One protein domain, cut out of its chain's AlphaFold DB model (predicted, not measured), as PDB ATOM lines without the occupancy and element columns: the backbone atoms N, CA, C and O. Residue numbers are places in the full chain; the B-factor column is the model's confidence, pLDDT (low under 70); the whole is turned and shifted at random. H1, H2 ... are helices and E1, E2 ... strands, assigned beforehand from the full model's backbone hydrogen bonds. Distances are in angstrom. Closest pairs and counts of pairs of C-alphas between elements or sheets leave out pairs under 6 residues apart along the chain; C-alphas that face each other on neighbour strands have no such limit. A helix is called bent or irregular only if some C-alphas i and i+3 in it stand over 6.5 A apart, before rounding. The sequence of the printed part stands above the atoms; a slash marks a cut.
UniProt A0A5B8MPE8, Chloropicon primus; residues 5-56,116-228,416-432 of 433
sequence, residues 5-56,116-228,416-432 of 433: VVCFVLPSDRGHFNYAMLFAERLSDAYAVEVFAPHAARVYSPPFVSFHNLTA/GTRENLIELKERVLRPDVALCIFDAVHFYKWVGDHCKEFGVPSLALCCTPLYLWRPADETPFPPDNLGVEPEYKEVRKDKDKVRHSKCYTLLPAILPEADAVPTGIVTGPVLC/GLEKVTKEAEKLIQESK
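What this domain is: This is residues 5 to 56, 116 to 228 and 416 to 432 of the 433 residues of a protein of Chloropicon primus (UniProt A0A5B8MPE8). A twisted sheet of seven strands makes the middle one of three layers, with H2 and H3 over one face and H1 and H5 over the other. Residues 170 to 199, a long link, pass along the outside of H3 and H2, and residues 205 to 228 loop beyond edge strand E7. The printed part has 182 residues, with the order E1 E2 E3 H1 E4 H2 E5 H3 E6 H4 E7 H5; the sheet, mixed, runs E4 E3 E2 E1 E5 E6 E7. The class is mixed, helices and strands, with 89 residues, under half, in named elements. The whole is compact, with a radius of gyration of the C-alphas of 16.4 A, and rounded, spanning 45 by 40 by 37 A.

How they stand to each other: Start at E1, residues 5 to 11; with E2, residues 19 to 26, and E3, residues 31 to 37, it forms a meander, each strand the antiparallel neighbour of the one before, in two hairpins. Look for N 8 and O 22, 2.8 A apart, and N 23 and O 34, 2.8 A. H1, residues 39 to 44, lies over E3 at a height over the sheet of 8.1 A. E4, residues 50 to 53, is parallel to E3, with N 52 and O 35 at 2.8 A. H2, residues 118 to 128, is on the opposite face to H1, slantwise to E3 at 35 degrees on the local plane. E5, residues 133 to 139, is parallel to E1, with N 137 and O 7 at 2.8 A. H3, residues 145 to 154, on the same face as H2, runs along E5; their closest C-alphas, Lys 145 and Asp 139, are 6.6 A apart. E6, residues 158 to 162, is parallel to E5, with N 161 and O 138 at 2.8 A. H4, residues 166 to 169, is not on the sheet. E7, residues 200 to 204, is parallel to E6, with N 203 and O 160 at 2.8 A. H5, residues 416 to 430, on the same face as H1, runs along E6 at 17 degrees on the local plane. E3 H1 E4, E5 H3 E6 and E6 H4 E7 are strand-helix-strand units, two parallel neighbours with a helix between, each with a right-handed crossover. In H2, H3 and H5 every O i to N i+4 pair is within hydrogen-bond range; H1 has 0 of 2, but 2 of 3 O i to N i+3 pairs, and H4 is too short for an i+4 pair.

Where its parts are: Find C-alpha 5 at (-29.064, 4.324, -20.184); from there E1 runs 19.2 A, and E2 then runs 22.0 A. H1 is irregular, but only just: C-alphas 40 and 43 are 6.7 A apart. H5 runs 21.1 A from C-alpha 416 at (-42.402, 3.816, -2.564) to C-alpha 430 at (-24.622, -5.468, -9.116).

The domain as a whole: The two C-alphas farthest apart, Pro 47 and Asp 215, are 46.2 A apart. Residues 57 to 115 and 229 to 415 are cut out, with C-alpha gaps of 7.7 A and 10.0 A. The link from H4 to E7 is long. The model's pLDDT is under 70 at residues 11 to 18, 143, 175 to 179, 214 to 216 and 218.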
ATOM      1  N   VAL A   5     -27.660   4.216 -19.785       92.81
ATOM      2  CA  VAL A   5     -29.064   4.324 -20.184       92.81
ATOM      3  C   VAL A   5     -29.954   3.507 -19.256       92.81
ATOM      4  O   VAL A   5     -29.681   2.341 -18.976       92.81
ATOM      5  N   VAL A   6     -31.051   4.111 -18.803       94.81
ATOM      6  CA  VAL A   6     -32.156   3.398 -18.148       94.81
ATOM      7  C   VAL A   6     -33.341   3.369 -19.104       94.81
ATOM      8  O   VAL A   6     -33.780   4.417 -19.579       94.81
ATOM      9  N   CYS A   7     -33.849   2.173 -19.388       93.81
ATOM     10  CA  CYS A   7     -35.067   1.985 -20.166       93.81
ATOM     11  C   CYS A   7     -36.278   1.936 -19.227       93.81
ATOM     12  O   CYS A   7     -36.265   1.204 -18.239       93.81
ATOM     13  N   PHE A   8     -37.323   2.695 -19.540       91.50
ATOM     14  CA  PHE A   8     -38.616   2.672 -18.867       91.50
ATOM     15  C   PHE A   8     -39.684   2.219 -19.855       91.50
ATOM     16  O   PHE A   8     -39.895   2.873 -20.871       91.50
ATOM     17  N   VAL A   9     -40.384   1.137 -19.536       86.50
ATOM     18  CA  VAL A   9     -41.496   0.588 -20.319       86.50
ATOM     19  C   VAL A   9     -42.768   0.805 -19.522       86.50
ATOM     20  O   VAL A   9     -43.095   0.031 -18.619       86.50
ATOM     21  N   LEU A  10     -43.441   1.916 -19.802       76.94
ATOM     22  CA  LEU A  10     -44.555   2.389 -18.990       76.94
ATOM     23  C   LEU A  10     -45.767   2.717 -19.874       76.94
ATOM     24  O   LEU A  10     -45.605   3.139 -21.027       76.94
ATOM     25  N   PRO A  11     -46.993   2.543 -19.352       68.69
ATOM     26  CA  PRO A  11     -48.184   3.030 -20.031       68.69
ATOM     27  C   PRO A  11     -48.142   4.562 -20.121       68.69
ATOM     28  O   PRO A  11     -47.727   5.235 -19.177       68.69
ATOM     29  N   SER A  12     -48.591   5.124 -21.244       58.72
ATOM     30  CA  SER A  12     -48.771   6.574 -21.353       58.72
ATOM     31  C   SER A  12     -49.983   7.041 -20.534       58.72
ATOM     32  O   SER A  12     -51.035   6.397 -20.499       58.72
ATOM     33  N   ASP A  13     -49.855   8.191 -19.877       51.28
ATOM     34  CA  ASP A  13     -50.821   8.749 -18.917       51.28
ATOM     35  C   ASP A  13     -52.124   9.301 -19.543       51.28
ATOM     36  O   ASP A  13     -52.957   9.888 -18.851       51.28
ATOM     37  N   ARG A  14     -52.361   9.078 -20.842       44.44
ATOM     38  CA  ARG A  14     -53.578   9.519 -21.561       44.44
ATOM     39  C   ARG A  14     -54.264   8.447 -22.397       44.44
ATOM     40  O   ARG A  14     -55.161   8.735 -23.189       44.44
ATOM     41  N   GLY A  15     -53.892   7.198 -22.190       42.19
ATOM     42  CA  GLY A  15     -54.485   6.072 -22.878       42.19
ATOM     43  C   GLY A  15     -53.755   4.840 -22.424       42.19
ATOM     44  O   GLY A  15     -52.723   4.494 -22.996       42.19
ATOM     45  N   HIS A  16     -54.297   4.202 -21.385       54.34
ATOM     46  CA  HIS A  16     -53.913   2.843 -21.041       54.34
ATOM     47  C   HIS A  16     -53.847   2.064 -22.351       54.34
ATOM     48  O   HIS A  16     -54.768   2.187 -23.164       54.34
ATOM     49  N   PHE A  17     -52.723   1.367 -22.537       52.91
ATOM     50  CA  PHE A  17     -52.358   0.529 -23.680       52.91
ATOM     51  C   PHE A  17     -51.454   1.181 -24.750       52.91
ATOM     52  O   PHE A  17     -50.535   0.511 -25.212       52.91
ATOM     53  N   ASN A  18     -51.488   2.487 -25.035       62.56
ATOM     54  CA  ASN A  18     -50.368   3.056 -25.809       62.56
ATOM     55  C   ASN A  18     -49.119   3.115 -24.926       62.56
ATOM     56  O   ASN A  18     -49.039   3.912 -23.988       62.56
ATOM     57  N   TYR A  19     -48.165   2.237 -25.207       74.44
ATOM     58  CA  TYR A  19     -46.945   2.120 -24.432       74.44
ATOM     59  C   TYR A  19     -45.845   2.990 -24.986       74.44
ATOM     60  O   TYR A  19     -45.723   3.166 -26.197       74.44
ATOM     61  N   ALA A  20     -45.055   3.536 -24.075       81.81
ATOM     62  CA  ALA A  20     -43.846   4.246 -24.411       81.81
ATOM     63  C   ALA A  20     -42.671   3.513 -23.775       81.81
ATOM     64  O   ALA A  20     -42.686   3.193 -22.585       81.81
ATOM     65  N   MET A  21     -41.654   3.257 -24.587       89.44
ATOM     66  CA  MET A  21     -40.351   2.805 -24.132       89.44
ATOM     67  C   MET A  21     -39.408   3.994 -24.181       89.44
ATOM     68  O   MET A  21     -38.997   4.428 -25.257       89.44
ATOM     69  N   LEU A  22     -39.128   4.559 -23.011       92.19
ATOM     70  CA  LEU A  22     -38.257   5.712 -22.856       92.19
ATOM     71  C   LEU A  22     -36.855   5.236 -22.502       92.19
ATOM     72  O   LEU A  22     -36.673   4.539 -21.509       92.19
ATOM     73  N   PHE A  23     -35.863   5.651 -23.271       94.75
ATOM     74  CA  PHE A  23     -34.456   5.431 -22.974       94.75
ATOM     75  C   PHE A  23     -33.883   6.750 -22.482       94.75
ATOM     76  O   PHE A  23     -33.788   7.709 -23.243       94.75
ATOM     77  N   ALA A  24     -33.548   6.809 -21.196       94.81
ATOM     78  CA  ALA A  24     -32.957   7.982 -20.576       94.81
ATOM     79  C   ALA A  24     -31.450   7.766 -20.421       94.81
ATOM     80  O   ALA A  24     -31.008   7.040 -19.527       94.81
ATOM     81  N   GLU A  25     -30.668   8.403 -21.288       93.88
ATOM     82  CA  GLU A  25     -29.213   8.443 -21.194       93.88
ATOM     83  C   GLU A  25     -28.788   9.570 -20.261       93.88
ATOM     84  O   GLU A  25     -29.151  10.734 -20.452       93.88
ATOM     85  N   ARG A  26     -27.981   9.240 -19.254       87.44
ATOM     86  CA  ARG A  26     -27.419  10.246 -18.358       87.44
ATOM     87  C   ARG A  26     -26.287  11.017 -19.040       87.44
ATOM     88  O   ARG A  26     -25.233  10.454 -19.340       87.44
ATOM     89  N   LEU A  27     -26.466  12.330 -19.156       86.88
ATOM     90  CA  LEU A  27     -25.418  13.289 -19.511       86.88
ATOM     91  C   LEU A  27     -24.769  13.866 -18.234       86.88
ATOM     92  O   LEU A  27     -25.045  13.417 -17.117       86.88
ATOM     93  N   SER A  28     -23.875  14.848 -18.376       84.75
ATOM     94  CA  SER A  28     -23.203  15.514 -17.243       84.75
ATOM     95  C   SER A  28     -24.186  16.100 -16.223       84.75
ATOM     96  O   SER A  28     -24.038  15.883 -15.021       84.75
ATOM     97  N   ASP A  29     -25.185  16.822 -16.717       86.62
ATOM     98  CA  ASP A  29     -26.129  17.661 -15.973       86.62
ATOM     99  C   ASP A  29     -27.560  17.581 -16.540       86.62
ATOM    100  O   ASP A  29     -28.455  18.299 -16.097       86.62
ATOM    101  N   ALA A  30     -27.789  16.684 -17.500       86.88
ATOM    102  CA  ALA A  30     -29.057  16.510 -18.201       86.88
ATOM    103  C   ALA A  30     -29.284  15.038 -18.589       86.88
ATOM    104  O   ALA A  30     -28.467  14.165 -18.285       86.88
ATOM    105  N   TYR A  31     -30.389  14.775 -19.286       89.75
ATOM    106  CA  TYR A  31     -30.669  13.486 -19.909       89.75
ATOM    107  C   TYR A  31     -30.947  13.674 -21.397       89.75
ATOM    108  O   TYR A  31     -31.699  14.577 -21.767       89.75
ATOM    109  N   ALA A  32     -30.373  12.814 -22.235       92.88
ATOM    110  CA  ALA A  32     -30.891  12.603 -23.580       92.88
ATOM    111  C   ALA A  32     -31.991  11.539 -23.493       92.88
ATOM    112  O   ALA A  32     -31.832  10.541 -22.790       92.88
ATOM    113  N   VAL A  33     -33.127  11.782 -24.148       94.38
ATOM    114  CA  VAL A  33     -34.291  10.893 -24.068       94.38
ATOM    115  C   VAL A  33     -34.700  10.454 -25.466       94.38
ATOM    116  O   VAL A  33     -35.052  11.284 -26.305       94.38
ATOM    117  N   GLU A  34     -34.680   9.144 -25.693       94.81
ATOM    118  CA  GLU A  34     -35.279   8.496 -26.860       94.81
ATOM    119  C   GLU A  34     -36.617   7.870 -26.442       94.81
ATOM    120  O   GLU A  34     -36.744   7.358 -25.331       94.81
ATOM    121  N   VAL A  35     -37.624   7.905 -27.312       92.31
ATOM    122  CA  VAL A  35     -38.955   7.347 -27.050       92.31
ATOM    123  C   VAL A  35     -39.374   6.475 -28.221       92.31
ATOM    124  O   VAL A  35     -39.539   6.975 -29.329       92.31
ATOM    125  N   PHE A  36     -39.603   5.193 -27.959       91.69
ATOM    126  CA  PHE A  36     -40.238   4.261 -28.886       91.69
ATOM    127  C   PHE A  36     -41.703   4.096 -28.486       91.69
ATOM    128  O   PHE A  36     -41.994   3.646 -27.378       91.69
ATOM    129  N   ALA A  37     -42.633   4.489 -29.356       88.19
ATOM    130  CA  ALA A  37     -44.063   4.423 -29.056       88.19
ATOM    131  C   ALA A  37     -44.921   4.332 -30.332       88.19
ATOM    132  O   ALA A  37     -44.454   4.682 -31.423       88.19
ATOM    133  N   PRO A  38     -46.195   3.899 -30.235       85.00
ATOM    134  CA  PRO A  38     -47.156   4.038 -31.326       85.00
ATOM    135  C   PRO A  38     -47.246   5.485 -31.815       85.00
ATOM    136  O   PRO A  38     -47.136   6.423 -31.022       85.00
ATOM    137  N   HIS A  39     -47.507   5.686 -33.109       84.44
ATOM    138  CA  HIS A  39     -47.532   7.027 -33.700       84.44
ATOM    139  C   HIS A  39     -48.491   7.986 -32.973       84.44
ATOM    140  O   HIS A  39     -48.168   9.153 -32.750       84.44
ATOM    141  N   ALA A  40     -49.644   7.478 -32.530       80.19
ATOM    142  CA  ALA A  40     -50.645   8.245 -31.791       80.19
ATOM    143  C   ALA A  40     -50.115   8.874 -30.484       80.19
ATOM    144  O   ALA A  40     -50.696   9.842 -29.997       80.19
ATOM    145  N   ALA A  41     -49.010   8.370 -29.920       81.62
ATOM    146  CA  ALA A  41     -48.377   8.939 -28.729       81.62
ATOM    147  C   ALA A  41     -47.516  10.182 -29.031       81.62
ATOM    148  O   ALA A  41     -47.162  10.933 -28.118       81.62
ATOM    149  N   ARG A  42     -47.190  10.440 -30.305       83.62
ATOM    150  CA  ARG A  42     -46.278  11.520 -30.703       83.62
ATOM    151  C   ARG A  42     -46.773  12.904 -30.292       83.62
ATOM    152  O   ARG A  42     -45.968  13.747 -29.919       83.62
ATOM    153  N   VAL A  43     -48.087  13.125 -30.305       80.38
ATOM    154  CA  VAL A  43     -48.701  14.407 -29.907       80.38
ATOM    155  C   VAL A  43     -48.486  14.750 -28.428       80.38
ATOM    156  O   VAL A  43     -48.629  15.908 -28.049       80.38
ATOM    157  N   TYR A  44     -48.133  13.762 -27.600       76.62
ATOM    158  CA  TYR A  44     -47.860  13.929 -26.170       76.62
ATOM    159  C   TYR A  44     -46.364  13.929 -25.848       76.62
ATOM    160  O   TYR A  44     -45.975  14.143 -24.703       76.62
ATOM    161  N   SER A  45     -45.514  13.676 -26.844       80.31
ATOM    162  CA  SER A  45     -44.073  13.595 -26.639       80.31
ATOM    163  C   SER A  45     -43.460  14.994 -26.601       80.31
ATOM    164  O   SER A  45     -43.735  15.800 -27.495       80.31
ATOM    165  N   PRO A  46     -42.617  15.310 -25.602       81.31
ATOM    166  CA  PRO A  46     -41.966  16.609 -25.544       81.31
ATOM    167  C   PRO A  46     -41.115  16.869 -26.798       81.31
ATOM    168  O   PRO A  46     -40.441  15.954 -27.265       81.31
ATOM    169  N   PRO A  47     -41.048  18.108 -27.318       85.25
ATOM    170  CA  PRO A  47     -40.306  18.404 -28.548       85.25
ATOM    171  C   PRO A  47     -38.805  18.079 -28.504       85.25
ATOM    172  O   PRO A  47     -38.168  18.022 -29.551       85.25
ATOM    173  N   PHE A  48     -38.234  17.914 -27.308       88.00
ATOM    174  CA  PHE A  48     -36.812  17.638 -27.113       88.00
ATOM    175  C   PHE A  48     -36.444  16.148 -27.213       88.00
ATOM    176  O   PHE A  48     -35.256  15.841 -27.214       88.00
ATOM    177  N   VAL A  49     -37.419  15.228 -27.253       90.88
ATOM    178  CA  VAL A  49     -37.134  13.783 -27.297       90.88
ATOM    179  C   VAL A  49     -36.922  13.293 -28.729       90.88
ATOM    180  O   VAL A  49     -37.597  13.741 -29.660       90.88
ATOM    181  N   SER A  50     -36.035  12.316 -28.906       94.56
ATOM    182  CA  SER A  50     -35.914  11.566 -30.161       94.56
ATOM    183  C   SER A  50     -37.042  10.537 -30.242       94.56
ATOM    184  O   SER A  50     -37.077   9.606 -29.445       94.56
ATOM    185  N   PHE A  51     -37.990  10.702 -31.169       92.75
ATOM    186  CA  PHE A  51     -39.175   9.836 -31.266       92.75
ATOM    187  C   PHE A  51     -39.042   8.788 -32.381       92.75
ATOM    188  O   PHE A  51     -38.945   9.142 -33.558       92.75
ATOM    189  N   HIS A  52     -39.136   7.512 -32.015       92.94
ATOM    190  CA  HIS A  52     -39.135   6.347 -32.896       92.94
ATOM    191  C   HIS A  52     -40.562   5.781 -32.958       92.94
ATOM    192  O   HIS A  52     -41.128   5.349 -31.952       92.94
ATOM    193  N   ASN A  53     -41.183   5.826 -34.138       89.62
ATOM    194  CA  ASN A  53     -42.544   5.315 -34.303       89.62
ATOM    195  C   ASN A  53     -42.505   3.790 -34.347       89.62
ATOM    196  O   ASN A  53     -41.757   3.232 -35.138       89.62
ATOM    197  N   LEU A  54     -43.357   3.127 -33.572       87.81
ATOM    198  CA  LEU A  54     -43.536   1.680 -33.676       87.81
ATOM    199  C   LEU A  54     -44.542   1.319 -34.770       87.81
ATOM    200  O   LEU A  54     -44.330   0.359 -35.505       87.81
ATOM    201  N   THR A  55     -45.605   2.111 -34.918       84.69
ATOM    202  CA  THR A  55     -46.754   1.829 -35.792       84.69
ATOM    203  C   THR A  55     -46.857   2.798 -36.973       84.69
ATOM    204  O   THR A  55     -46.238   3.865 -36.975       84.69
ATOM    205  N   ALA A  56     -47.695   2.457 -37.960       81.62
ATOM    206  CA  ALA A  56     -48.119   3.391 -39.006       81.62
ATOM    207  C   ALA A  56     -48.925   4.577 -38.424       81.62
ATOM    208  O   ALA A  56     -49.391   4.521 -37.282       81.62
ATOM    209  N   GLY A 116     -46.757  -2.733 -33.687       81.25
ATOM    210  CA  GLY A 116     -45.608  -2.263 -34.475       81.25
ATOM    211  C   GLY A 116     -45.318  -2.958 -35.815       81.25
ATOM    212  O   GLY A 116     -45.892  -3.992 -36.148       81.25
ATOM    213  N   THR A 117     -44.453  -2.348 -36.632       84.56
ATOM    214  CA  THR A 117     -43.886  -3.006 -37.823       84.56
ATOM    215  C   THR A 117     -42.724  -3.910 -37.420       84.56
ATOM    216  O   THR A 117     -42.049  -3.652 -36.421       84.56
ATOM    217  N   ARG A 118     -42.451  -4.947 -38.222       87.25
ATOM    218  CA  ARG A 118     -41.346  -5.888 -37.982       87.25
ATOM    219  C   ARG A 118     -40.020  -5.162 -37.764       87.25
ATOM    220  O   ARG A 118     -39.315  -5.455 -36.808       87.25
ATOM    221  N   GLU A 119     -39.693  -4.213 -38.634       89.56
ATOM    222  CA  GLU A 119     -38.433  -3.474 -38.586       89.56
ATOM    223  C   GLU A 119     -38.320  -2.641 -37.304       89.56
ATOM    224  O   GLU A 119     -37.295  -2.698 -36.629       89.56
ATOM    225  N   ASN A 120     -39.391  -1.937 -36.922       90.12
ATOM    226  CA  ASN A 120     -39.389  -1.070 -35.744       90.12
ATOM    227  C   ASN A 120     -39.352  -1.874 -34.435       90.12
ATOM    228  O   ASN A 120     -38.724  -1.449 -33.468       90.12
ATOM    229  N   LEU A 121     -40.010  -3.037 -34.391       88.50
ATOM    230  CA  LEU A 121     -39.930  -3.945 -33.245       88.50
ATOM    231  C   LEU A 121     -38.532  -4.541 -33.080       88.50
ATOM    232  O   LEU A 121     -38.037  -4.625 -31.957       88.50
ATOM    233  N   ILE A 122     -37.891  -4.941 -34.182       91.50
ATOM    234  CA  ILE A 122     -36.509  -5.429 -34.156       91.50
ATOM    235  C   ILE A 122     -35.581  -4.315 -33.671       91.50
ATOM    236  O   ILE A 122     -34.806  -4.550 -32.749       91.50
ATOM    237  N   GLU A 123     -35.705  -3.095 -34.208       92.94
ATOM    238  CA  GLU A 123     -34.914  -1.938 -33.764       92.94
ATOM    239  C   GLU A 123     -35.092  -1.676 -32.262       92.94
ATOM    240  O   GLU A 123     -34.113  -1.500 -31.538       92.94
ATOM    241  N   LEU A 124     -36.336  -1.696 -31.777       92.25
ATOM    242  CA  LEU A 124     -36.660  -1.527 -30.364       92.25
ATOM    243  C   LEU A 124     -36.004  -2.612 -29.499       92.25
ATOM    244  O   LEU A 124     -35.358  -2.304 -28.495       92.25
ATOM    245  N   LYS A 125     -36.143  -3.884 -29.886       92.00
ATOM    246  CA  LYS A 125     -35.543  -5.013 -29.168       92.00
ATOM    247  C   LYS A 125     -34.024  -4.951 -29.180       92.00
ATOM    248  O   LYS A 125     -33.412  -5.145 -28.134       92.00
ATOM    249  N   GLU A 126     -33.405  -4.620 -30.307       93.88
ATOM    250  CA  GLU A 126     -31.959  -4.399 -30.403       93.88
ATOM    251  C   GLU A 126     -31.503  -3.213 -29.546       93.88
ATOM    252  O   GLU A 126     -30.443  -3.281 -28.924       93.88
ATOM    253  N   ARG A 127     -32.302  -2.138 -29.460       94.69
ATOM    254  CA  ARG A 127     -32.016  -0.969 -28.615       94.69
ATOM    255  C   ARG A 127     -31.986  -1.329 -27.130       94.69
ATOM    256  O   ARG A 127     -31.102  -0.825 -26.434       94.69
ATOM    257  N   VAL A 128     -32.899  -2.190 -26.665       94.19
ATOM    258  CA  VAL A 128     -32.911  -2.731 -25.288       94.19
ATOM    259  C   VAL A 128     -31.654  -3.553 -24.998       94.19
ATOM    260  O   VAL A 128     -31.133  -3.494 -23.889       94.19
ATOM    261  N   LEU A 129     -31.142  -4.288 -25.990       94.25
ATOM    262  CA  LEU A 129     -29.964  -5.152 -25.845       94.25
ATOM    263  C   LEU A 129     -28.624  -4.426 -26.014       94.25
ATOM    264  O   LEU A 129     -27.566  -5.060 -25.986       94.25
ATOM    265  N   ARG A 130     -28.617  -3.107 -26.217       93.31
ATOM    266  CA  ARG A 130     -27.350  -2.387 -26.338       93.31
ATOM    267  C   ARG A 130     -26.592  -2.392 -24.997       93.31
ATOM    268  O   ARG A 130     -27.212  -2.240 -23.947       93.31
ATOM    269  N   PRO A 131     -25.249  -2.511 -25.004       89.88
ATOM    270  CA  PRO A 131     -24.449  -2.570 -23.774       89.88
ATOM    271  C   PRO A 131     -24.510  -1.321 -22.879       89.88
ATOM    272  O   PRO A 131     -24.056  -1.374 -21.739       89.88
ATOM    273  N   ASP A 132     -25.007  -0.195 -23.395       91.69
ATOM    274  CA  ASP A 132     -25.222   1.048 -22.646       91.69
ATOM    275  C   ASP A 132     -26.465   0.986 -21.738       91.69
ATOM    276  O   ASP A 132     -26.568   1.769 -20.789       91.69
ATOM    277  N   VAL A 133     -27.395   0.057 -21.992       94.19
ATOM    278  CA  VAL A 133     -28.594  -0.146 -21.173       94.19
ATOM    279  C   VAL A 133     -28.210  -0.824 -19.859       94.19
ATOM    280  O   VAL A 133     -27.987  -2.030 -19.781       94.19
ATOM    281  N   ALA A 134     -28.159  -0.026 -18.796       94.50
ATOM    282  CA  ALA A 134     -27.783  -0.476 -17.462       94.50
ATOM    283  C   ALA A 134     -28.932  -1.181 -16.724       94.50
ATOM    284  O   ALA A 134     -28.686  -2.021 -15.854       94.50
ATOM    285  N   LEU A 135     -30.178  -0.807 -17.030       96.00
ATOM    286  CA  LEU A 135     -31.380  -1.343 -16.394       96.00
ATOM    287  C   LEU A 135     -32.612  -1.122 -17.273       96.00
ATOM    288  O   LEU A 135     -32.813  -0.026 -17.799       96.00
ATOM    289  N   CYS A 136     -33.477  -2.132 -17.342       95.50
ATOM    290  CA  CYS A 136     -34.822  -2.009 -17.890       95.50
ATOM    291  C   CYS A 136     -35.884  -2.080 -16.783       95.50
ATOM    292  O   CYS A 136     -36.015  -3.091 -16.093       95.50
ATOM    293  N   ILE A 137     -36.668  -1.018 -16.623       94.88
ATOM    294  CA  ILE A 137     -37.781  -0.926 -15.678       94.88
ATOM    295  C   ILE A 137     -39.082  -1.045 -16.464       94.88
ATOM    296  O   ILE A 137     -39.293  -0.290 -17.407       94.88
ATOM    297  N   PHE A 138     -39.960  -1.970 -16.091       90.75
ATOM    298  CA  PHE A 138     -41.185  -2.240 -16.849       90.75
ATOM    299  C   PHE A 138     -42.364  -2.548 -15.929       90.75
ATOM    300  O   PHE A 138     -42.178  -3.032 -14.813       90.75
ATOM    301  N   ASP A 139     -43.585  -2.282 -16.385       86.75
ATOM    302  CA  ASP A 139     -44.788  -2.749 -15.692       86.75
ATOM    303  C   ASP A 139     -44.962  -4.270 -15.873       86.75
ATOM    304  O   ASP A 139     -44.878  -4.819 -16.967       86.75
ATOM    305  N   ALA A 140     -45.141  -4.973 -14.757       83.56
ATOM    306  CA  ALA A 140     -45.064  -6.430 -14.708       83.56
ATOM    307  C   ALA A 140     -46.365  -7.143 -15.102       83.56
ATOM    308  O   ALA A 140     -46.396  -8.374 -15.098       83.56
ATOM    309  N   VAL A 141     -47.444  -6.390 -15.335       76.62
ATOM    310  CA  VAL A 141     -48.807  -6.934 -15.353       76.62
ATOM    311  C   VAL A 141     -49.447  -6.828 -16.727       76.62
ATOM    312  O   VAL A 141     -50.141  -7.740 -17.160       76.62
ATOM    313  N   HIS A 142     -49.192  -5.741 -17.441       74.00
ATOM    314  CA  HIS A 142     -49.774  -5.516 -18.756       74.00
ATOM    315  C   HIS A 142     -48.903  -6.133 -19.868       74.00
ATOM    316  O   HIS A 142     -48.017  -6.958 -19.635       74.00
ATOM    317  N   PHE A 143     -49.118  -5.673 -21.103       67.25
ATOM    318  CA  PHE A 143     -48.385  -6.035 -22.323       67.25
ATOM    319  C   PHE A 143     -46.901  -5.623 -22.324       67.25
ATOM    320  O   PHE A 143     -46.340  -5.407 -23.388       67.25
ATOM    321  N   TYR A 144     -46.263  -5.461 -21.166       75.06
ATOM    322  CA  TYR A 144     -44.869  -5.021 -21.022       75.06
ATOM    323  C   TYR A 144     -43.979  -6.089 -20.395       75.06
ATOM    324  O   TYR A 144     -42.754  -5.992 -20.475       75.06
ATOM    325  N   LYS A 145     -44.582  -7.142 -19.821       74.38
ATOM    326  CA  LYS A 145     -43.866  -8.277 -19.228       74.38
ATOM    327  C   LYS A 145     -42.879  -8.924 -20.199       74.38
ATOM    328  O   LYS A 145     -41.818  -9.373 -19.772       74.38
ATOM    329  N   TRP A 146     -43.193  -8.914 -21.491       82.00
ATOM    330  CA  TRP A 146     -42.317  -9.455 -22.519       82.00
ATOM    331  C   TRP A 146     -40.940  -8.810 -22.570       82.00
ATOM    332  O   TRP A 146     -39.964  -9.496 -22.856       82.00
ATOM    333  N   VAL A 147     -40.835  -7.516 -22.248       86.31
ATOM    334  CA  VAL A 147     -39.532  -6.851 -22.175       86.31
ATOM    335  C   VAL A 147     -38.711  -7.469 -21.051       86.31
ATOM    336  O   VAL A 147     -37.503  -7.632 -21.188       86.31
ATOM    337  N   GLY A 148     -39.362  -7.877 -19.960       88.44
ATOM    338  CA  GLY A 148     -38.744  -8.636 -18.881       88.44
ATOM    339  C   GLY A 148     -38.175  -9.978 -19.343       88.44
ATOM    340  O   GLY A 148     -37.033 -10.286 -19.000       88.44
ATOM    341  N   ASP A 149     -38.932 -10.741 -20.134       88.50
ATOM    342  CA  ASP A 149     -38.478 -12.028 -20.681       88.50
ATOM    343  C   ASP A 149     -37.331 -11.836 -21.688       88.50
ATOM    344  O   ASP A 149     -36.308 -12.511 -21.571       88.50
ATOM    345  N   HIS A 150     -37.428 -10.836 -22.574       90.31
ATOM    346  CA  HIS A 150     -36.354 -10.439 -23.498       90.31
ATOM    347  C   HIS A 150     -35.078 -10.033 -22.743       90.31
ATOM    348  O   HIS A 150     -33.977 -10.491 -23.038       90.31
ATOM    349  N   CYS A 151     -35.216  -9.228 -21.687       92.88
ATOM    350  CA  CYS A 151     -34.098  -8.851 -20.823       92.88
ATOM    351  C   CYS A 151     -33.445 -10.076 -20.169       92.88
ATOM    352  O   CYS A 151     -32.219 -10.170 -20.120       92.88
ATOM    353  N   LYS A 152     -34.247 -11.029 -19.685       91.94
ATOM    354  CA  LYS A 152     -33.760 -12.257 -19.048       91.94
ATOM    355  C   LYS A 152     -33.036 -13.178 -20.028       91.94
ATOM    356  O   LYS A 152     -31.986 -13.716 -19.689       91.94
ATOM    357  N   GLU A 153     -33.564 -13.342 -21.235       91.62
ATOM    358  CA  GLU A 153     -32.983 -14.210 -22.264       91.62
ATOM    359  C   GLU A 153     -31.585 -13.755 -22.712       91.62
ATOM    360  O   GLU A 153     -30.711 -14.588 -22.993       91.62
ATOM    361  N   PHE A 154     -31.356 -12.440 -22.734       92.94
ATOM    362  CA  PHE A 154     -30.127 -11.842 -23.260       92.94
ATOM    363  C   PHE A 154     -29.215 -11.212 -22.199       92.94
ATOM    364  O   PHE A 154     -28.093 -10.822 -22.523       92.94
ATOM    365  N   GLY A 155     -29.638 -11.176 -20.934       92.69
ATOM    366  CA  GLY A 155     -28.815 -10.755 -19.801       92.69
ATOM    367  C   GLY A 155     -28.806  -9.250 -19.521       92.69
ATOM    368  O   GLY A 155     -27.809  -8.730 -19.022       92.69
ATOM    369  N   VAL A 156     -29.897  -8.546 -19.821       94.00
ATOM    370  CA  VAL A 156     -30.098  -7.144 -19.427       94.00
ATOM    371  C   VAL A 156     -30.742  -7.110 -18.034       94.00
ATOM    372  O   VAL A 156     -31.796  -7.721 -17.842       94.00
ATOM    373  N   PRO A 157     -30.160  -6.421 -17.035       95.06
ATOM    374  CA  PRO A 157     -30.777  -6.283 -15.717       95.06
ATOM    375  C   PRO A 157     -32.169  -5.670 -15.824       95.06
ATOM    376  O   PRO A 157     -32.377  -4.719 -16.584       95.06
ATOM    377  N   SER A 158     -33.122  -6.174 -15.041       95.06
ATOM    378  CA  SER A 158     -34.486  -5.653 -15.099       95.06
ATOM    379  C   SER A 158     -35.187  -5.548 -13.746       95.06
ATOM    380  O   SER A 158     -34.891  -6.274 -12.793       95.06
ATOM    381  N   LEU A 159     -36.116  -4.596 -13.668       95.50
ATOM    382  CA  LEU A 159     -36.928  -4.295 -12.497       95.50
ATOM    383  C   LEU A 159     -38.402  -4.215 -12.896       95.50
ATOM    384  O   LEU A 159     -38.826  -3.282 -13.575       95.50
ATOM    385  N   ALA A 160     -39.187  -5.186 -12.446       92.88
ATOM    386  CA  ALA A 160     -40.614  -5.240 -12.721       92.88
ATOM    387  C   ALA A 160     -41.397  -4.448 -11.659       92.88
ATOM    388  O   ALA A 160     -41.217  -4.678 -10.460       92.88
ATOM    389  N   LEU A 161     -42.280  -3.545 -12.080       91.75
ATOM    390  CA  LEU A 161     -43.209  -2.818 -11.216       91.75
ATOM    391  C   LEU A 161     -44.578  -3.508 -11.247       91.75
ATOM    392  O   LEU A 161     -45.265  -3.516 -12.264       91.75
ATOM    393  N   CYS A 162     -44.977  -4.097 -10.124       89.25
ATOM    394  CA  CYS A 162     -46.267  -4.758  -9.951       89.25
ATOM    395  C   CYS A 162     -47.242  -3.777  -9.286       89.25
ATOM    396  O   CYS A 162     -47.260  -3.638  -8.060       89.25
ATOM    397  N   CYS A 163     -48.029  -3.078 -10.103       85.06
ATOM    398  CA  CYS A 163     -48.910  -1.991  -9.671       85.06
ATOM    399  C   CYS A 163     -50.339  -2.430  -9.302       85.06
ATOM    400  O   CYS A 163     -51.115  -1.608  -8.821       85.06
ATOM    401  N   THR A 164     -50.681  -3.709  -9.485       85.00
ATOM    402  CA  THR A 164     -51.998  -4.285  -9.164       85.00
ATOM    403  C   THR A 164     -51.865  -5.565  -8.330       85.00
ATOM    404  O   THR A 164     -50.898  -6.313  -8.515       85.00
ATOM    405  N   PRO A 165     -52.814  -5.853  -7.411       86.19
ATOM    406  CA  PRO A 165     -52.818  -7.106  -6.667       86.19
ATOM    407  C   PRO A 165     -53.318  -8.305  -7.489       86.19
ATOM    408  O   PRO A 165     -53.300  -9.402  -6.942       86.19
ATOM    409  N   LEU A 166     -53.760  -8.137  -8.749       85.25
ATOM    410  CA  LEU A 166     -54.423  -9.181  -9.556       85.25
ATOM    411  C   LEU A 166     -53.773 -10.565  -9.422       85.25
ATOM    412  O   LEU A 166     -54.404 -11.502  -8.943       85.25
ATOM    413  N   TYR A 167     -52.488 -10.676  -9.753       82.00
ATOM    414  CA  TYR A 167     -51.777 -11.959  -9.753       82.00
ATOM    415  C   TYR A 167     -51.401 -12.484  -8.368       82.00
ATOM    416  O   TYR A 167     -50.920 -13.606  -8.250       82.00
ATOM    417  N   LEU A 168     -51.627 -11.702  -7.312       85.69
ATOM    418  CA  LEU A 168     -51.446 -12.172  -5.942       85.69
ATOM    419  C   LEU A 168     -52.664 -12.969  -5.454       85.69
ATOM    420  O   LEU A 168     -52.498 -13.949  -4.738       85.69
ATOM    421  N   TRP A 169     -53.884 -12.582  -5.849       84.81
ATOM    422  CA  TRP A 169     -55.119 -13.293  -5.473       84.81
ATOM    423  C   TRP A 169     -55.676 -14.188  -6.598       84.81
ATOM    424  O   TRP A 169     -56.454 -15.104  -6.326       84.81
ATOM    425  N   ARG A 170     -55.233 -13.978  -7.847       85.44
ATOM    426  CA  ARG A 170     -55.513 -14.804  -9.036       85.44
ATOM    427  C   ARG A 170     -54.228 -15.179  -9.797       85.44
ATOM    428  O   ARG A 170     -54.035 -14.736 -10.927       85.44
ATOM    429  N   PRO A 171     -53.344 -16.024  -9.235       80.88
ATOM    430  CA  PRO A 171     -52.118 -16.425  -9.932       80.88
ATOM    431  C   PRO A 171     -52.377 -17.158 -11.257       80.88
ATOM    432  O   PRO A 171     -51.605 -17.025 -12.195       80.88
ATOM    433  N   ALA A 172     -53.478 -17.912 -11.350       81.50
ATOM    434  CA  ALA A 172     -53.846 -18.649 -12.562       81.50
ATOM    435  C   ALA A 172     -54.237 -17.740 -13.742       81.50
ATOM    436  O   ALA A 172     -54.181 -18.182 -14.887       81.50
ATOM    437  N   ASP A 173     -54.599 -16.483 -13.471       78.06
ATOM    438  CA  ASP A 173     -54.974 -15.504 -14.496       78.06
ATOM    439  C   ASP A 173     -53.730 -14.822 -15.101       78.06
ATOM    440  O   ASP A 173     -53.849 -14.006 -16.015       78.06
ATOM    441  N   GLU A 174     -52.523 -15.147 -14.621       75.62
ATOM    442  CA  GLU A 174     -51.269 -14.723 -15.243       75.62
ATOM    443  C   GLU A 174     -51.130 -15.385 -16.623       75.62
ATOM    444  O   GLU A 174     -50.593 -16.482 -16.775       75.62
ATOM    445  N   THR A 175     -51.645 -14.714 -17.653       64.06
ATOM    446  CA  THR A 175     -51.604 -15.205 -19.031       64.06
ATOM    447  C   THR A 175     -50.367 -14.652 -19.739       64.06
ATOM    448  O   THR A 175     -50.155 -13.436 -19.735       64.06
ATOM    449  N   PRO A 176     -49.533 -15.494 -20.373       58.00
ATOM    450  CA  PRO A 176     -48.477 -15.016 -21.251       58.00
ATOM    451  C   PRO A 176     -49.122 -14.475 -22.531       58.00
ATOM    452  O   PRO A 176     -49.397 -15.223 -23.466       58.00
ATOM    453  N   PHE A 177     -49.411 -13.174 -22.570       58.56
ATOM    454  CA  PHE A 177     -49.712 -12.524 -23.841       58.56
ATOM    455  C   PHE A 177     -48.453 -12.567 -24.722       58.56
ATOM    456  O   PHE A 177     -47.356 -12.355 -24.194       58.56
ATOM    457  N   PRO A 178     -48.581 -12.844 -26.036       60.59
ATOM    458  CA  PRO A 178     -47.445 -12.814 -26.946       60.59
ATOM    459  C   PRO A 178     -46.686 -11.488 -26.826       60.59
ATOM    460  O   PRO A 178     -47.320 -10.442 -26.646       60.59
ATOM    461  N   PRO A 179     -45.347 -11.526 -26.904       62.31
ATOM    462  CA  PRO A 179     -44.502 -10.384 -26.587       62.31
ATOM    463  C   PRO A 179     -44.730  -9.180 -27.506       62.31
ATOM    464  O   PRO A 179     -44.534  -8.040 -27.109       62.31
ATOM    465  N   ASP A 180     -45.211  -9.445 -28.712       76.38
ATOM    466  CA  ASP A 180     -45.543  -8.503 -29.771       76.38
ATOM    467  C   ASP A 180     -46.112  -9.316 -30.956       76.38
ATOM    468  O   ASP A 180     -46.354 -10.524 -30.840       76.38
ATOM    469  N   ASN A 181     -46.327  -8.670 -32.106       77.25
ATOM    470  CA  ASN A 181     -46.761  -9.326 -33.343       77.25
ATOM    471  C   ASN A 181     -45.599  -9.838 -34.224       77.25
ATOM    472  O   ASN A 181     -45.841 -10.201 -35.378       77.25
ATOM    473  N   LEU A 182     -44.346  -9.850 -33.751       80.19
ATOM    474  CA  LEU A 182     -43.185 -10.140 -34.599       80.19
ATOM    475  C   LEU A 182     -43.209 -11.579 -35.129       80.19
ATOM    476  O   LEU A 182     -42.696 -11.848 -36.222       80.19
ATOM    477  N   GLY A 183     -43.811 -12.488 -34.354       78.75
ATOM    478  CA  GLY A 183     -43.986 -13.907 -34.651       78.75
ATOM    479  C   GLY A 183     -42.668 -14.676 -34.631       78.75
ATOM    480  O   GLY A 183     -42.424 -15.476 -33.735       78.75
ATOM    481  N   VAL A 184     -41.814 -14.427 -35.626       83.88
ATOM    482  CA  VAL A 184     -40.484 -15.033 -35.760       83.88
ATOM    483  C   VAL A 184     -39.413 -14.008 -35.402       83.88
ATOM    484  O   VAL A 184     -39.210 -13.033 -36.138       83.88
ATOM    485  N   GLU A 185     -38.702 -14.259 -34.307       88.06
ATOM    486  CA  GLU A 185     -37.561 -13.458 -33.857       88.06
ATOM    487  C   GLU A 185     -36.368 -13.567 -34.827       88.06
ATOM    488  O   GLU A 185     -36.094 -14.657 -35.342       88.06
ATOM    489  N   PRO A 186     -35.633 -12.473 -35.099       90.81
ATOM    490  CA  PRO A 186     -34.285 -12.565 -35.649       90.81
ATOM    491  C   PRO A 186     -33.303 -13.130 -34.607       90.81
ATOM    492  O   PRO A 186     -33.581 -13.186 -33.411       90.81
ATOM    493  N   GLU A 187     -32.107 -13.503 -35.057       92.12
ATOM    494  CA  GLU A 187     -31.018 -13.835 -34.138       92.12
ATOM    495  C   GLU A 187     -30.471 -12.557 -33.486       92.12
ATOM    496  O   GLU A 187     -29.854 -11.723 -34.151       92.12
ATOM    497  N   TYR A 188     -30.662 -12.415 -32.174       91.31
ATOM    498  CA  TYR A 188     -30.047 -11.336 -31.404       91.31
ATOM    499  C   TYR A 188     -28.677 -11.743 -30.868       91.31
ATOM    500  O   TYR A 188     -28.416 -12.899 -30.523       91.31
ATOM    501  N   LYS A 189     -27.785 -10.758 -30.751       84.62
ATOM    502  CA  LYS A 189     -26.494 -10.958 -30.096       84.62
ATOM    503  C   LYS A 189     -26.691 -11.028 -28.590       84.62
ATOM    504  O   LYS A 189     -27.342 -10.174 -27.998       84.62
ATOM    505  N   GLU A 190     -26.058 -12.016 -27.973       82.19
ATOM    506  CA  GLU A 190     -25.998 -12.113 -26.521       82.19
ATOM    507  C   GLU A 190     -25.279 -10.890 -25.931       82.19
ATOM    508  O   GLU A 190     -24.167 -10.553 -26.352       82.19
ATOM    509  N   VAL A 191     -25.914 -10.227 -24.956       85.81
ATOM    510  CA  VAL A 191     -25.338  -9.048 -24.286       85.81
ATOM    511  C   VAL A 191     -24.258  -9.486 -23.307       85.81
ATOM    512  O   VAL A 191     -23.202  -8.858 -23.218       85.81
ATOM    513  N   ARG A 192     -24.498 -10.589 -22.582       83.69
ATOM    514  CA  ARG A 192     -23.578 -11.107 -21.565       83.69
ATOM    515  C   ARG A 192     -23.495 -12.627 -21.563       83.69
ATOM    516  O   ARG A 192     -24.509 -13.311 -21.590       83.69
ATOM    517  N   LYS A 193     -22.278 -13.150 -21.392       85.38
ATOM    518  CA  LYS A 193     -22.015 -14.598 -21.281       85.38
ATOM    519  C   LYS A 193     -22.486 -15.214 -19.963       85.38
ATOM    520  O   LYS A 193     -22.630 -16.424 -19.866       85.38
ATOM    521  N   ASP A 194     -22.649 -14.401 -18.928       88.75
ATOM    522  CA  ASP A 194     -23.012 -14.817 -17.574       88.75
ATOM    523  C   ASP A 194     -24.456 -14.423 -17.224       88.75
ATOM    524  O   ASP A 194     -24.772 -14.175 -16.061       88.75
ATOM    525  N   LYS A 195     -25.332 -14.346 -18.233       89.12
ATOM    526  CA  LYS A 195     -26.724 -13.895 -18.107       89.12
ATOM    527  C   LYS A 195     -27.532 -14.593 -17.011       89.12
ATOM    528  O   LYS A 195     -28.346 -13.946 -16.370       89.12
ATOM    529  N   ASP A 196     -27.239 -15.856 -16.705       89.81
ATOM    530  CA  ASP A 196     -27.901 -16.598 -15.621       89.81
ATOM    531  C   ASP A 196     -27.626 -16.014 -14.221       89.81
ATOM    532  O   ASP A 196     -28.322 -16.340 -13.259       89.81
ATOM    533  N   LYS A 197     -26.603 -15.159 -14.086       89.50
ATOM    534  CA  LYS A 197     -26.278 -14.420 -12.856       89.50
ATOM    535  C   LYS A 197     -26.883 -13.016 -12.823       89.50
ATOM    536  O   LYS A 197     -26.782 -12.348 -11.795       89.50
ATOM    537  N   VAL A 198     -27.479 -12.552 -13.923       91.25
ATOM    538  CA  VAL A 198     -28.148 -11.250 -13.977       91.25
ATOM    539  C   VAL A 198     -29.341 -11.282 -13.045       91.25
ATOM    540  O   VAL A 198     -30.165 -12.197 -13.065       91.25
ATOM    541  N   ARG A 199     -29.440 -10.259 -12.201       91.06
ATOM    542  CA  ARG A 199     -30.558 -10.139 -11.282       91.06
ATOM    543  C   ARG A 199     -31.741  -9.459 -11.961       91.06
ATOM    544  O   ARG A 199     -31.601  -8.420 -12.602       91.06
ATOM    545  N   HIS A 200     -32.914 -10.038 -11.736       92.62
ATOM    546  CA  HIS A 200     -34.202  -9.513 -12.172       92.62
ATOM    547  C   HIS A 200     -35.104  -9.380 -10.943       92.62
ATOM    548  O   HIS A 200     -35.511 -10.390 -10.362       92.62
ATOM    549  N   SER A 201     -35.374  -8.152 -10.494       93.06
ATOM    550  CA  SER A 201     -36.169  -7.909  -9.280       93.06
ATOM    551  C   SER A 201     -37.618  -7.555  -9.609       93.06
ATOM    552  O   SER A 201     -37.929  -7.041 -10.680       93.06
ATOM    553  N   LYS A 202     -38.511  -7.792  -8.643       92.31
ATOM    554  CA  LYS A 202     -39.921  -7.385  -8.692       92.31
ATOM    555  C   LYS A 202     -40.238  -6.474  -7.508       92.31
ATOM    556  O   LYS A 202     -39.934  -6.820  -6.366       92.31
ATOM    557  N   CYS A 203     -40.856  -5.329  -7.774       93.06
ATOM    558  CA  CYS A 203     -41.326  -4.379  -6.774       93.06
ATOM    559  C   CYS A 203     -42.848  -4.267  -6.827       93.06
ATOM    560  O   CYS A 203     -43.410  -3.827  -7.823       93.06
ATOM    561  N   TYR A 204     -43.514  -4.605  -5.729       91.00
ATOM    562  CA  TYR A 204     -44.948  -4.414  -5.562       91.00
ATOM    563  C   TYR A 204     -45.210  -2.989  -5.093       91.00
ATOM    564  O   TYR A 204     -44.948  -2.640  -3.935       91.00
ATOM    565  N   THR A 205     -45.708  -2.159  -6.006       91.00
ATOM    566  CA  THR A 205     -45.980  -0.736  -5.777       91.00
ATOM    567  C   THR A 205     -47.421  -0.539  -5.307       91.00
ATOM    568  O   THR A 205     -48.187   0.246  -5.867       91.00
ATOM    569  N   LEU A 206     -47.811  -1.321  -4.302       87.62
ATOM    570  CA  LEU A 206     -49.170  -1.429  -3.779       87.62
ATOM    571  C   LEU A 206     -49.214  -0.956  -2.335       87.62
ATOM    572  O   LEU A 206     -48.276  -1.196  -1.575       87.62
ATOM    573  N   LEU A 207     -50.320  -0.334  -1.929       87.94
ATOM    574  CA  LEU A 207     -50.554  -0.056  -0.516       87.94
ATOM    575  C   LEU A 207     -50.671  -1.395   0.246       87.94
ATOM    576  O   LEU A 207     -51.510  -2.215  -0.119       87.94
ATOM    577  N   PRO A 208     -49.903  -1.639   1.326       86.50
ATOM    578  CA  PRO A 208     -49.965  -2.919   2.036       86.50
ATOM    579  C   PRO A 208     -51.368  -3.307   2.525       86.50
ATOM    580  O   PRO A 208     -51.704  -4.483   2.546       86.50
ATOM    581  N   ALA A 209     -52.215  -2.325   2.852       87.12
ATOM    582  CA  ALA A 209     -53.595  -2.552   3.284       87.12
ATOM    583  C   ALA A 209     -54.513  -3.145   2.195       87.12
ATOM    584  O   ALA A 209     -55.565  -3.688   2.532       87.12
ATOM    585  N   ILE A 210     -54.139  -3.045   0.912       86.50
ATOM    586  CA  ILE A 210     -54.891  -3.647  -0.201       86.50
ATOM    587  C   ILE A 210     -54.280  -4.958  -0.699       86.50
ATOM    588  O   ILE A 210     -54.832  -5.570  -1.610       86.50
ATOM    589  N   LEU A 211     -53.146  -5.390  -0.141       85.12
ATOM    590  CA  LEU A 211     -52.584  -6.688  -0.492       85.12
ATOM    591  C   LEU A 211     -53.508  -7.812   0.011       85.12
ATOM    592  O   LEU A 211     -54.135  -7.669   1.069       85.12
ATOM    593  N   PRO A 212     -53.587  -8.943  -0.715       73.69
ATOM    594  CA  PRO A 212     -54.032 -10.192  -0.105       73.69
ATOM    595  C   PRO A 212     -53.112 -10.557   1.080       73.69
ATOM    596  O   PRO A 212     -52.050  -9.960   1.238       73.69
ATOM    597  N   GLU A 213     -53.553 -11.472   1.950       73.19
ATOM    598  CA  GLU A 213     -52.919 -11.810   3.243       73.19
ATOM    599  C   GLU A 213     -51.382 -11.970   3.196       73.19
ATOM    600  O   GLU A 213     -50.802 -12.216   2.146       73.19
ATOM    601  N   ALA A 214     -50.703 -11.833   4.344       57.19
ATOM    602  CA  ALA A 214     -49.258 -11.561   4.442       57.19
ATOM    603  C   ALA A 214     -48.318 -12.492   3.638       57.19
ATOM    604  O   ALA A 214     -47.275 -12.029   3.176       57.19
ATOM    605  N   ASP A 215     -48.693 -13.755   3.422       62.56
ATOM    606  CA  ASP A 215     -47.891 -14.742   2.679       62.56
ATOM    607  C   ASP A 215     -48.182 -14.762   1.164       62.56
ATOM    608  O   ASP A 215     -47.614 -15.559   0.419       62.56
ATOM    609  N   ALA A 216     -49.060 -13.880   0.680       68.44
ATOM    610  CA  ALA A 216     -49.494 -13.851  -0.713       68.44
ATOM    611  C   ALA A 216     -48.476 -13.222  -1.671       68.44
ATOM    612  O   ALA A 216     -48.674 -13.304  -2.877       68.44
ATOM    613  N   VAL A 217     -47.404 -12.588  -1.175       73.06
ATOM    614  CA  VAL A 217     -46.343 -11.997  -2.006       73.06
ATOM    615  C   VAL A 217     -45.195 -13.003  -2.147       73.06
ATOM    616  O   VAL A 217     -44.353 -13.085  -1.255       73.06
ATOM    617  N   PRO A 218     -45.118 -13.776  -3.248       68.12
ATOM    618  CA  PRO A 218     -44.211 -14.917  -3.321       68.12
ATOM    619  C   PRO A 218     -42.744 -14.489  -3.434       68.12
ATOM    620  O   PRO A 218     -41.889 -14.964  -2.693       68.12
ATOM    621  N   THR A 219     -42.435 -13.603  -4.391       78.38
ATOM    622  CA  THR A 219     -41.068 -13.182  -4.727       78.38
ATOM    623  C   THR A 219     -41.046 -11.704  -5.119       78.38
ATOM    624  O   THR A 219     -41.569 -11.313  -6.160       78.38
ATOM    625  N   GLY A 220     -40.444 -10.860  -4.280       85.06
ATOM    626  CA  GLY A 220     -40.264  -9.434  -4.559       85.06
ATOM    627  C   GLY A 220     -40.351  -8.562  -3.310       85.06
ATOM    628  O   GLY A 220     -40.406  -9.057  -2.188       85.06
ATOM    629  N   ILE A 221     -40.330  -7.249  -3.518       89.19
ATOM    630  CA  ILE A 221     -40.274  -6.249  -2.449       89.19
ATOM    631  C   ILE A 221     -41.562  -5.433  -2.466       89.19
ATOM    632  O   ILE A 221     -41.884  -4.807  -3.474       89.19
ATOM    633  N   VAL A 222     -42.289  -5.389  -1.350       90.44
ATOM    634  CA  VAL A 222     -43.402  -4.445  -1.182       90.44
ATOM    635  C   VAL A 222     -42.822  -3.071  -0.870       90.44
ATOM    636  O   VAL A 222     -42.302  -2.821   0.218       90.44
ATOM    637  N   THR A 223     -42.886  -2.174  -1.847       91.88
ATOM    638  CA  THR A 223     -42.330  -0.818  -1.725       91.88
ATOM    639  C   THR A 223     -43.376   0.181  -1.239       91.88
ATOM    640  O   THR A 223     -43.031   1.169  -0.590       91.88
ATOM    641  N   GLY A 224     -44.657  -0.122  -1.450       91.00
ATOM    642  CA  GLY A 224     -45.721   0.870  -1.378       91.00
ATOM    643  C   GLY A 224     -45.880   1.593  -2.714       91.00
ATOM    644  O   GLY A 224     -45.035   1.463  -3.599       91.00
ATOM    645  N   PRO A 225     -46.963   2.347  -2.902       91.31
ATOM    646  CA  PRO A 225     -47.227   2.981  -4.180       91.31
ATOM    647  C   PRO A 225     -46.182   4.043  -4.515       91.31
ATOM    648  O   PRO A 225     -45.674   4.764  -3.650       91.31
ATOM    649  N   VAL A 226     -45.865   4.120  -5.804       89.94
ATOM    650  CA  VAL A 226     -45.006   5.157  -6.371       89.94
ATOM    651  C   VAL A 226     -45.892   6.361  -6.655       89.94
ATOM    652  O   VAL A 226     -46.731   6.333  -7.550       89.94
ATOM    653  N   LEU A 227     -45.735   7.395  -5.837       87.44
ATOM    654  CA  LEU A 227     -46.507   8.630  -5.915       87.44
ATOM    655  C   LEU A 227     -45.650   9.759  -6.487       87.44
ATOM    656  O   LEU A 227     -44.419   9.682  -6.486       87.44
ATOM    657  N   CYS A 228     -46.305  10.830  -6.937       88.19
ATOM    658  CA  CYS A 228     -45.609  12.034  -7.374       88.19
ATOM    659  C   CYS A 228     -44.743  12.587  -6.222       88.19
ATOM    660  O   CYS A 228     -45.265  12.778  -5.122       88.19
ATOM    661  N   GLY A 416     -42.486   4.857  -1.533       92.88
ATOM    662  CA  GLY A 416     -42.402   3.816  -2.564       92.88
ATOM    663  C   GLY A 416     -41.419   4.150  -3.684       92.88
ATOM    664  O   GLY A 416     -40.592   3.311  -4.032       92.88
ATOM    665  N   LEU A 417     -41.430   5.399  -4.166       92.94
ATOM    666  CA  LEU A 417     -40.477   5.872  -5.173       92.94
ATOM    667  C   LEU A 417     -39.024   5.708  -4.707       92.94
ATOM    668  O   LEU A 417     -38.225   5.121  -5.423       92.94
ATOM    669  N   GLU A 418     -38.694   6.154  -3.493       94.19
ATOM    670  CA  GLU A 418     -37.335   6.054  -2.949       94.19
ATOM    671  C   GLU A 418     -36.866   4.596  -2.854       94.19
ATOM    672  O   GLU A 418     -35.733   4.276  -3.211       94.19
ATOM    673  N   LYS A 419     -37.739   3.689  -2.402       94.81
ATOM    674  CA  LYS A 419     -37.418   2.257  -2.308       94.81
ATOM    675  C   LYS A 419     -37.209   1.620  -3.680       94.81
ATOM    676  O   LYS A 419     -36.266   0.849  -3.839       94.81
ATOM    677  N   VAL A 420     -38.056   1.951  -4.656       95.19
ATOM    678  CA  VAL A 420     -37.902   1.497  -6.047       95.19
ATOM    679  C   VAL A 420     -36.595   2.026  -6.637       95.19
ATOM    680  O   VAL A 420     -35.842   1.249  -7.219       95.19
ATOM    681  N   THR A 421     -36.275   3.307  -6.437       95.00
ATOM    682  CA  THR A 421     -35.015   3.909  -6.899       95.00
ATOM    683  C   THR A 421     -33.802   3.236  -6.264       95.00
ATOM    684  O   THR A 421     -32.868   2.892  -6.979       95.00
ATOM    685  N   LYS A 422     -33.827   2.959  -4.956       95.94
ATOM    686  CA  LYS A 422     -32.743   2.232  -4.272       95.94
ATOM    687  C   LYS A 422     -32.536   0.825  -4.831       95.94
ATOM    688  O   LYS A 422     -31.396   0.403  -5.007       95.94
ATOM    689  N   GLU A 423     -33.613   0.094  -5.122       96.00
ATOM    690  CA  GLU A 423     -33.494  -1.231  -5.742       96.00
ATOM    691  C   GLU A 423     -32.971  -1.131  -7.183       96.00
ATOM    692  O   GLU A 423     -32.119  -1.926  -7.575       96.00
ATOM    693  N   ALA A 424     -33.404  -0.128  -7.951       95.31
ATOM    694  CA  ALA A 424     -32.878   0.145  -9.288       95.31
ATOM    695  C   ALA A 424     -31.367   0.447  -9.262       95.31
ATOM    696  O   ALA A 424     -30.601  -0.152 -10.015       95.31
ATOM    697  N   GLU A 425     -30.916   1.320  -8.357       94.50
ATOM    698  CA  GLU A 425     -29.496   1.639  -8.159       94.50
ATOM    699  C   GLU A 425     -28.681   0.401  -7.774       94.50
ATOM    700  O   GLU A 425     -27.594   0.178  -8.314       94.50
ATOM    701  N   LYS A 426     -29.227  -0.439  -6.887       94.12
ATOM    702  CA  LYS A 426     -28.608  -1.703  -6.480       94.12
ATOM    703  C   LYS A 426     -28.419  -2.643  -7.670       94.12
ATOM    704  O   LYS A 426     -27.325  -3.169  -7.846       94.12
ATOM    705  N   LEU A 427     -29.443  -2.820  -8.509       93.62
ATOM    706  CA  LEU A 427     -29.355  -3.658  -9.711       93.62
ATOM    707  C   LEU A 427     -28.310  -3.140 -10.705       93.62
ATOM    708  O   LEU A 427     -27.531  -3.929 -11.235       93.62
ATOM    709  N   ILE A 428     -28.255  -1.821 -10.918       92.25
ATOM    710  CA  ILE A 428     -27.252  -1.177 -11.783       92.25
ATOM    711  C   ILE A 428     -25.831  -1.374 -11.237       92.25
ATOM    712  O   ILE A 428     -24.870  -1.460 -12.000       92.25
ATOM    713  N   GLN A 429     -25.658  -1.393  -9.915       91.31
ATOM    714  CA  GLN A 429     -24.353  -1.625  -9.301       91.31
ATOM    715  C   GLN A 429     -23.940  -3.100  -9.377       91.31
ATOM    716  O   GLN A 429     -22.793  -3.390  -9.712       91.31
ATOM    717  N   GLU A 430     -24.860  -4.019  -9.084       89.00
ATOM    718  CA  GLU A 430     -24.622  -5.468  -9.116       89.00
ATOM    719  C   GLU A 430     -24.347  -5.983 -10.532       89.00
ATOM    720  O   GLU A 430     -23.576  -6.920 -10.694       89.00
ATOM    721  N   SER A 431     -24.924  -5.361 -11.564       83.31
ATOM    722  CA  SER A 431     -24.733  -5.786 -12.955       83.31
ATOM    723  C   SER A 431     -23.339  -5.507 -13.527       83.31
ATOM    724  O   SER A 431     -23.017  -6.046 -14.587       83.31
ATOM    725  N   LYS A 432     -22.531  -4.684 -12.844       78.19
ATOM    726  CA  LYS A 432     -21.151  -4.323 -13.221       78.19
ATOM    727  C   LYS A 432     -20.085  -5.251 -12.638       78.19
ATOM    728  O   LYS A 432     -18.920  -5.126 -13.021       78.19
TER     729      LYS A 432